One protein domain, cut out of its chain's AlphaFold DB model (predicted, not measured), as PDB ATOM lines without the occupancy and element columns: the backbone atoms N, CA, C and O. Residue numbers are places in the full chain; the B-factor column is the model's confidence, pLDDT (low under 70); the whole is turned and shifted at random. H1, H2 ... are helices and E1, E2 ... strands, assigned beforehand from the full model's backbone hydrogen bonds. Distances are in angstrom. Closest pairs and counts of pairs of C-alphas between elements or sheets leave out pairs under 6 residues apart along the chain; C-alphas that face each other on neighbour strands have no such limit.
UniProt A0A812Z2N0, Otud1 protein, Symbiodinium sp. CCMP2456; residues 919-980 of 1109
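AT A GLANCE: This is residues 919 to 980 of the 1109 residues of the protein "Otud1 protein" of Symbiodinium sp. CCMP2456 (UniProt A0A812Z2N0). A small antiparallel hairpin, E1 and E2, sits at the mouth of a wide V made by helices H2 and H3, with short H1 beyond the hairpin. The 62 printed residues hold two strands, then three helices, a mixed class. The whole is compact, radius of gyration of the C-alphas 11.3 A, spans 29 by 26 by 23 A.

IN THESE COORDINATES: Find C-alpha 926 at (32.829, -21.767, -0.132), where E1, residues 926 to 929, begins; E2 is 935 to 938 and H1 941 to 944. H2, 947 to 961, runs 21.2 A; H3, 967 to 978, runs 16.2 A to (38.162, -22.749, 10.468).

HOW THE PARTS SIT: In the hairpin, N 937 and O 928 are 2.8 A apart. E2 is near H2, and E1 near H3. H1's closest C-alpha to E1 is Arg 942, 6.1 A from Asp 927. H2 and H3 only just touch, with 3 pairs of C-alphas within 8 A, closest Arg 958 and Tyr 970, 7.5 A, at a steep tilt of 66 degrees, opposite ways. Every O i to N i+4 pair is within hydrogen-bond range in H3, 10 of 11 in H2; H1 is too short for one.

THE WHOLE: The printed part has no cut, and its four links are tight. Residues 978 to 980 are under pLDDT 70.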
ATOM      1  N   GLN A 919      38.995 -26.367  -7.986       96.44
ATOM      2  CA  GLN A 919      39.561 -25.028  -7.908       96.44
ATOM      3  C   GLN A 919      38.412 -24.011  -7.956       96.44
ATOM      4  O   GLN A 919      37.499 -24.122  -8.773       96.44
ATOM      5  N   LEU A 920      38.427 -23.080  -7.012       96.31
ATOM      6  CA  LEU A 920      37.480 -21.983  -6.877       96.31
ATOM      7  C   LEU A 920      38.056 -20.758  -7.593       96.31
ATOM      8  O   LEU A 920      39.269 -20.531  -7.555       96.31
ATOM      9  N   SER A 921      37.191 -19.956  -8.209       93.25
ATOM     10  CA  SER A 921      37.546 -18.602  -8.629       93.25
ATOM     11  C   SER A 921      37.833 -17.719  -7.411       93.25
ATOM     12  O   SER A 921      37.403 -17.994  -6.285       93.25
ATOM     13  N   GLU A 922      38.602 -16.655  -7.624       92.38
ATOM     14  CA  GLU A 922      38.866 -15.666  -6.586       92.38
ATOM     15  C   GLU A 922      37.560 -14.964  -6.172       92.38
ATOM     16  O   GLU A 922      36.691 -14.705  -7.000       92.38
ATOM     17  N   GLY A 923      37.370 -14.749  -4.867       87.62
ATOM     18  CA  GLY A 923      36.122 -14.219  -4.302       87.62
ATOM     19  C   GLY A 923      34.948 -15.209  -4.172       87.62
ATOM     20  O   GLY A 923      34.004 -14.902  -3.449       87.62
ATOM     21  N   ALA A 924      34.995 -16.400  -4.785       90.44
ATOM     22  CA  ALA A 924      33.869 -17.343  -4.773       90.44
ATOM     23  C   ALA A 924      33.472 -17.834  -3.365       90.44
ATOM     24  O   ALA A 924      34.321 -18.100  -2.509       90.44
ATOM     25  N   GLU A 925      32.171 -18.037  -3.133       91.44
ATOM     26  CA  GLU A 925      31.669 -18.538  -1.851       91.44
ATOM     27  C   GLU A 925      31.930 -20.041  -1.650       91.44
ATOM     28  O   GLU A 925      31.681 -20.882  -2.519       91.44
ATOM     29  N   PHE A 926      32.403 -20.404  -0.453       92.50
ATOM     30  CA  PHE A 926      32.829 -21.767  -0.132       92.50
ATOM     31  C   PHE A 926      32.397 -22.243   1.258       92.50
ATOM     32  O   PHE A 926      32.541 -21.535   2.263       92.50
ATOM     33  N   ASP A 927      31.993 -23.516   1.326       87.88
ATOM     34  CA  ASP A 927      31.844 -24.261   2.582       87.88
ATOM     35  C   ASP A 927      33.210 -24.584   3.211       87.88
ATOM     36  O   ASP A 927      33.358 -24.654   4.437       87.88
ATOM     37  N   TRP A 928      34.223 -24.819   2.371       92.50
ATOM     38  CA  TRP A 928      35.613 -25.006   2.777       92.50
ATOM     39  C   TRP A 928      36.559 -24.634   1.632       92.50
ATOM     40  O   TRP A 928      36.345 -25.060   0.508       92.50
ATOM     41  N   ASN A 929      37.637 -23.916   1.932       94.75
ATOM     42  CA  ASN A 929      38.742 -23.653   1.009       94.75
ATOM     43  C   ASN A 929      40.058 -24.034   1.705       94.75
ATOM     44  O   ASN A 929      40.129 -24.036   2.940       94.75
ATOM     45  N   CYS A 930      41.098 -24.355   0.945       94.88
ATOM     46  CA  CYS A 930      42.441 -24.538   1.471       94.88
ATOM     47  C   CYS A 930      42.960 -23.215   2.088       94.88
ATOM     48  O   CYS A 930      42.611 -22.133   1.621       94.88
ATOM     49  N   PRO A 931      43.794 -23.237   3.145       92.88
ATOM     50  CA  PRO A 931      44.407 -22.020   3.693       92.88
ATOM     51  C   PRO A 931      45.630 -21.514   2.900       92.88
ATOM     52  O   PRO A 931      46.396 -20.724   3.445       92.88
ATOM     53  N   LEU A 932      45.885 -22.046   1.695       94.44
ATOM     54  CA  LEU A 932      47.162 -21.914   0.965       94.44
ATOM     55  C   LEU A 932      47.022 -21.808  -0.565       94.44
ATOM     56  O   LEU A 932      48.019 -21.624  -1.251       94.44
ATOM     57  N   CYS A 933      45.820 -22.005  -1.099       95.56
ATOM     58  CA  CYS A 933      45.453 -21.847  -2.508       95.56
ATOM     59  C   CYS A 933      43.921 -21.877  -2.604       95.56
ATOM     60  O   CYS A 933      43.262 -22.261  -1.638       95.56
ATOM     61  N   ASN A 934      43.355 -21.556  -3.766       95.38
ATOM     62  CA  ASN A 934      41.901 -21.495  -3.963       95.38
ATOM     63  C   ASN A 934      41.247 -22.870  -4.229       95.38
ATOM     64  O   ASN A 934      40.258 -22.950  -4.944       95.38
ATOM     65  N   TRP A 935      41.782 -23.976  -3.701       96.56
ATOM     66  CA  TRP A 935      41.189 -25.311  -3.891       96.56
ATOM     67  C   TRP A 935      40.271 -25.692  -2.726       96.56
ATOM     68  O   TRP A 935      40.700 -25.738  -1.568       96.56
ATOM     69  N   GLY A 936      39.009 -26.003  -3.020       95.69
ATOM     70  CA  GLY A 936      37.970 -26.106  -2.002       95.69
ATOM     71  C   GLY A 936      36.702 -26.838  -2.434       95.69
ATOM     72  O   GLY A 936      36.691 -27.622  -3.375       95.69
ATOM     73  N   ILE A 937      35.634 -26.593  -1.679       95.50
ATOM     74  CA  ILE A 937      34.266 -27.062  -1.901       95.50
ATOM     75  C   ILE A 937      33.371 -25.811  -1.961       95.50
ATOM     76  O   ILE A 937      33.321 -25.088  -0.953       95.50
ATOM     77  N   PRO A 938      32.663 -25.560  -3.082       95.75
ATOM     78  CA  PRO A 938      31.717 -24.449  -3.209       95.75
ATOM     79  C   PRO A 938      30.628 -24.478  -2.130       95.75
ATOM     80  O   PRO A 938      30.348 -25.529  -1.544       95.75
ATOM     81  N   LEU A 939      30.008 -23.329  -1.857       93.69
ATOM     82  CA  LEU A 939      28.952 -23.215  -0.849       93.69
ATOM     83  C   LEU A 939      27.797 -24.212  -1.095       93.69
ATOM     84  O   LEU A 939      27.442 -24.526  -2.232       93.69
ATOM     85  N   GLY A 940      27.239 -24.770  -0.019       89.88
ATOM     86  CA  GLY A 940      26.158 -25.762  -0.050       89.88
ATOM     87  C   GLY A 940      26.584 -27.186  -0.446       89.88
ATOM     88  O   GLY A 940      25.951 -28.163  -0.024       89.88
ATOM     89  N   GLN A 941      27.670 -27.362  -1.205       92.12
ATOM     90  CA  GLN A 941      28.078 -28.683  -1.693       92.12
ATOM     91  C   GLN A 941      28.658 -29.595  -0.603       92.12
ATOM     92  O   GLN A 941      28.641 -30.824  -0.748       92.12
ATOM     93  N   ARG A 942      29.103 -29.059   0.542       88.12
ATOM     94  CA  ARG A 942      29.686 -29.857   1.633       88.12
ATOM     95  C   ARG A 942      28.719 -30.895   2.189       88.12
ATOM     96  O   ARG A 942      29.195 -31.927   2.664       88.12
ATOM     97  N   GLY A 943      27.404 -30.685   2.100       83.19
ATOM     98  CA  GLY A 943      26.395 -31.681   2.487       83.19
ATOM     99  C   GLY A 943      26.471 -32.988   1.681       83.19
ATOM    100  O   GLY A 943      26.149 -34.050   2.208       83.19
ATOM    101  N   ARG A 944      26.972 -32.935   0.437       84.25
ATOM    102  CA  ARG A 944      27.110 -34.091  -0.468       84.25
ATOM    103  C   ARG A 944      28.323 -34.980  -0.135       84.25
ATOM    104  O   ARG A 944      28.387 -36.122  -0.585       84.25
ATOM    105  N   VAL A 945      29.274 -34.493   0.672       87.00
ATOM    106  CA  VAL A 945      30.559 -35.165   0.953       87.00
ATOM    107  C   VAL A 945      30.562 -35.822   2.338       87.00
ATOM    108  O   VAL A 945      30.333 -35.173   3.363       87.00
ATOM    109  N   SER A 946      30.895 -37.113   2.419       86.56
ATOM    110  CA  SER A 946      30.996 -37.806   3.714       86.56
ATOM    111  C   SER A 946      32.148 -37.263   4.576       86.56
ATOM    112  O   SER A 946      33.105 -36.669   4.078       86.56
ATOM    113  N   ALA A 947      32.095 -37.466   5.898       83.19
ATOM    114  CA  ALA A 947      33.182 -37.043   6.789       83.19
ATOM    115  C   ALA A 947      34.530 -37.708   6.439       83.19
ATOM    116  O   ALA A 947      35.569 -37.053   6.527       83.19
ATOM    117  N   ALA A 948      34.498 -38.968   5.986       79.69
ATOM    118  CA  ALA A 948      35.671 -39.698   5.512       79.69
ATOM    119  C   ALA A 948      36.193 -39.133   4.182       79.69
ATOM    120  O   ALA A 948      37.355 -38.749   4.115       79.69
ATOM    121  N   ALA A 949      35.330 -38.967   3.170       88.38
ATOM    122  CA  ALA A 949      35.712 -38.388   1.877       88.38
ATOM    123  C   ALA A 949      36.283 -36.965   2.027       88.38
ATOM    124  O   ALA A 949      37.268 -36.620   1.382       88.38
ATOM    125  N   PHE A 950      35.751 -36.164   2.956       93.31
ATOM    126  CA  PHE A 950      36.298 -34.844   3.280       93.31
ATOM    127  C   PHE A 950      37.641 -34.887   4.037       93.31
ATOM    128  O   PHE A 950      38.413 -33.926   4.011       93.31
ATOM    129  N   GLY A 951      37.937 -35.978   4.744       91.31
ATOM    130  CA  GLY A 951      39.279 -36.262   5.252       91.31
ATOM    131  C   GLY A 951      40.233 -36.578   4.102       91.31
ATOM    132  O   GLY A 951      41.233 -35.883   3.927       91.31
ATOM    133  N   THR A 952      39.869 -37.569   3.287       91.12
ATOM    134  CA  THR A 952      40.659 -38.078   2.160       91.12
ATOM    135  C   THR A 952      40.957 -37.008   1.111       91.12
ATOM    136  O   THR A 952      42.104 -36.878   0.704       91.12
ATOM    137  N   GLY A 953      39.975 -36.197   0.704       94.06
ATOM    138  CA  GLY A 953      40.169 -35.150  -0.307       94.06
ATOM    139  C   GLY A 953      41.167 -34.076   0.127       94.06
ATOM    140  O   GLY A 953      42.070 -33.735  -0.631       94.06
ATOM    141  N   ARG A 954      41.093 -33.622   1.386       95.56
ATOM    142  CA  ARG A 954      42.061 -32.660   1.942       95.56
ATOM    143  C   ARG A 954      43.467 -33.244   2.081       95.56
ATOM    144  O   ARG A 954      44.433 -32.508   1.917       95.56
ATOM    145  N   GLU A 955      43.585 -34.540   2.376       94.31
ATOM    146  CA  GLU A 955      44.878 -35.232   2.427       94.31
ATOM    147  C   GLU A 955      45.473 -35.423   1.025       94.31
ATOM    148  O   GLU A 955      46.636 -35.095   0.807       94.31
ATOM    149  N   ARG A 956      44.659 -35.875   0.059       94.88
ATOM    150  CA  ARG A 956      45.039 -36.036  -1.354       94.88
ATOM    151  C   ARG A 956      45.481 -34.704  -1.961       94.88
ATOM    152  O   ARG A 956      46.467 -34.667  -2.687       94.88
ATOM    153  N   HIS A 957      44.802 -33.611  -1.613       96.12
ATOM    154  CA  HIS A 957      45.191 -32.254  -1.995       96.12
ATOM    155  C   HIS A 957      46.507 -31.810  -1.368       96.12
ATOM    156  O   HIS A 957      47.385 -31.358  -2.096       96.12
ATOM    157  N   ARG A 958      46.711 -32.004  -0.054       97.31
ATOM    158  CA  ARG A 958      48.017 -31.738   0.577       97.31
ATOM    159  C   ARG A 958      49.130 -32.512  -0.138       97.31
ATOM    160  O   ARG A 958      50.129 -31.919  -0.520       97.31
ATOM    161  N   ALA A 959      48.925 -33.804  -0.390       95.00
ATOM    162  CA  ALA A 959      49.885 -34.667  -1.077       95.00
ATOM    163  C   ALA A 959      50.109 -34.320  -2.569       95.00
ATOM    164  O   ALA A 959      51.111 -34.750  -3.146       95.00
ATOM    165  N   LYS A 960      49.215 -33.542  -3.200       96.31
ATOM    166  CA  LYS A 960      49.374 -33.062  -4.583       96.31
ATOM    167  C   LYS A 960      49.954 -31.643  -4.663       96.31
ATOM    168  O   LYS A 960      50.876 -31.436  -5.439       96.31
ATOM    169  N   HIS A 961      49.454 -30.696  -3.867       94.19
ATOM    170  CA  HIS A 961      49.735 -29.257  -4.003       94.19
ATOM    171  C   HIS A 961      50.537 -28.641  -2.839       94.19
ATOM    172  O   HIS A 961      51.066 -27.542  -2.976       94.19
ATOM    173  N   HIS A 962      50.645 -29.315  -1.688       95.50
ATOM    174  CA  HIS A 962      51.332 -28.800  -0.489       95.50
ATOM    175  C   HIS A 962      52.239 -29.868   0.144       95.50
ATOM    176  O   HIS A 962      52.208 -30.088   1.357       95.50
ATOM    177  N   ARG A 963      53.031 -30.556  -0.694       95.31
ATOM    178  CA  ARG A 963      53.939 -31.645  -0.284       95.31
ATOM    179  C   ARG A 963      54.930 -31.205   0.798       95.31
ATOM    180  O   ARG A 963      55.106 -31.930   1.770       95.31
ATOM    181  N   HIS A 964      55.451 -29.982   0.675       92.19
ATOM    182  CA  HIS A 964      56.360 -29.328   1.625       92.19
ATOM    183  C   HIS A 964      55.765 -29.084   3.032       92.19
ATOM    184  O   HIS A 964      56.474 -28.639   3.931       92.19
ATOM    185  N   LEU A 965      54.465 -29.330   3.259       93.00
ATOM    186  CA  LEU A 965      53.873 -29.286   4.598       93.00
ATOM    187  C   LEU A 965      53.555 -30.684   5.108       93.00
ATOM    188  O   LEU A 965      52.679 -31.373   4.576       93.00
ATOM    189  N   ASP A 966      54.145 -31.031   6.251       93.75
ATOM    190  CA  ASP A 966      53.659 -32.139   7.063       93.75
ATOM    191  C   ASP A 966      52.153 -31.987   7.380       93.75
ATOM    192  O   ASP A 966      51.594 -30.899   7.570       93.75
ATOM    193  N   ARG A 967      51.494 -33.138   7.481       93.88
ATOM    194  CA  ARG A 967      50.091 -33.328   7.823       93.88
ATOM    195  C   ARG A 967      49.661 -32.573   9.086       93.88
ATOM    196  O   ARG A 967      48.574 -31.993   9.097       93.88
ATOM    197  N   LYS A 968      50.481 -32.552  10.145       92.50
ATOM    198  CA  LYS A 968      50.215 -31.845  11.416       92.50
ATOM    199  C   LYS A 968      50.255 -30.332  11.203       92.50
ATOM    200  O   LYS A 968      49.372 -29.631  11.705       92.50
ATOM    201  N   ALA A 969      51.218 -29.834  10.424       92.00
ATOM    202  CA  ALA A 969      51.346 -28.420  10.069       92.00
ATOM    203  C   ALA A 969      50.188 -27.946   9.172       92.00
ATOM    204  O   ALA A 969      49.511 -26.969   9.501       92.00
ATOM    205  N   TYR A 970      49.879 -28.683   8.102       95.06
ATOM    206  CA  TYR A 970      48.740 -28.411   7.223       95.06
ATOM    207  C   TYR A 970      47.412 -28.417   7.997       95.06
ATOM    208  O   TYR A 970      46.661 -27.441   7.966       95.06
ATOM    209  N   MET A 971      47.154 -29.448   8.811       90.88
ATOM    210  CA  MET A 971      45.945 -29.512   9.641       90.88
ATOM    211  C   MET A 971      45.896 -28.432  10.734       90.88
ATOM    212  O   MET A 971      44.797 -28.037  11.127       90.88
ATOM    213  N   LYS A 972      47.039 -27.912  11.213       88.81
ATOM    214  CA  LYS A 972      47.099 -26.723  12.084       88.81
ATOM    215  C   LYS A 972      46.657 -25.468  11.320       88.81
ATOM    216  O   LYS A 972      45.834 -24.725  11.852       88.81
ATOM    217  N   ARG A 973      47.108 -25.271  10.070       91.06
ATOM    218  CA  ARG A 973      46.671 -24.158   9.200       91.06
ATOM    219  C   ARG A 973      45.170 -24.253   8.864       91.06
ATOM    220  O   ARG A 973      44.445 -23.290   9.103       91.06
ATOM    221  N   CYS A 974      44.658 -25.422   8.458       86.88
ATOM    222  CA  CYS A 974      43.219 -25.609   8.190       86.88
ATOM    223  C   CYS A 974      42.348 -25.382   9.439       86.88
ATOM    224  O   CYS A 974      41.259 -24.817   9.345       86.88
ATOM    225  N   LYS A 975      42.818 -25.803  10.624       83.06
ATOM    226  CA  LYS A 975      42.138 -25.499  11.893       83.06
ATOM    227  C   LYS A 975      42.157 -23.999  12.185       83.06
ATOM    228  O   LYS A 975      41.120 -23.470  12.552       83.06
ATOM    229  N   ALA A 976      43.281 -23.308  11.995       80.12
ATOM    230  CA  ALA A 976      43.367 -21.862  12.217       80.12
ATOM    231  C   ALA A 976      42.387 -21.075  11.325       80.12
ATOM    232  O   ALA A 976      41.698 -20.190  11.821       80.12
ATOM    233  N   GLN A 977      42.256 -21.447  10.050       80.44
ATOM    234  CA  GLN A 977      41.270 -20.878   9.121       80.44
ATOM    235  C   GLN A 977      39.824 -21.143   9.583       80.44
ATOM    236  O   GLN A 977      39.037 -20.209   9.718       80.44
ATOM    237  N   GLY A 978      39.486 -22.391   9.933       67.12
ATOM    238  CA  GLY A 978      38.162 -22.749  10.468       67.12
ATOM    239  C   GLY A 978      37.835 -22.146  11.845       67.12
ATOM    240  O   GLY A 978      36.669 -22.079  12.220       67.12
ATOM    241  N   LEU A 979      38.847 -21.690  12.592       57.62
ATOM    242  CA  LEU A 979      38.708 -20.940  13.845       57.62
ATOM    243  C   LEU A 979      38.621 -19.415  13.628       57.62
ATOM    244  O   LEU A 979      38.340 -18.704  14.590       57.62
ATOM    245  N   ARG A 980      38.868 -18.898  12.411       60.75
ATOM    246  CA  ARG A 980      38.791 -17.458  12.096       60.75
ATOM    247  C   ARG A 980      37.379 -16.988  11.720       60.75
ATOM    248  O   ARG A 980      37.039 -15.867  12.079       60.75
TER     249      ARG A 980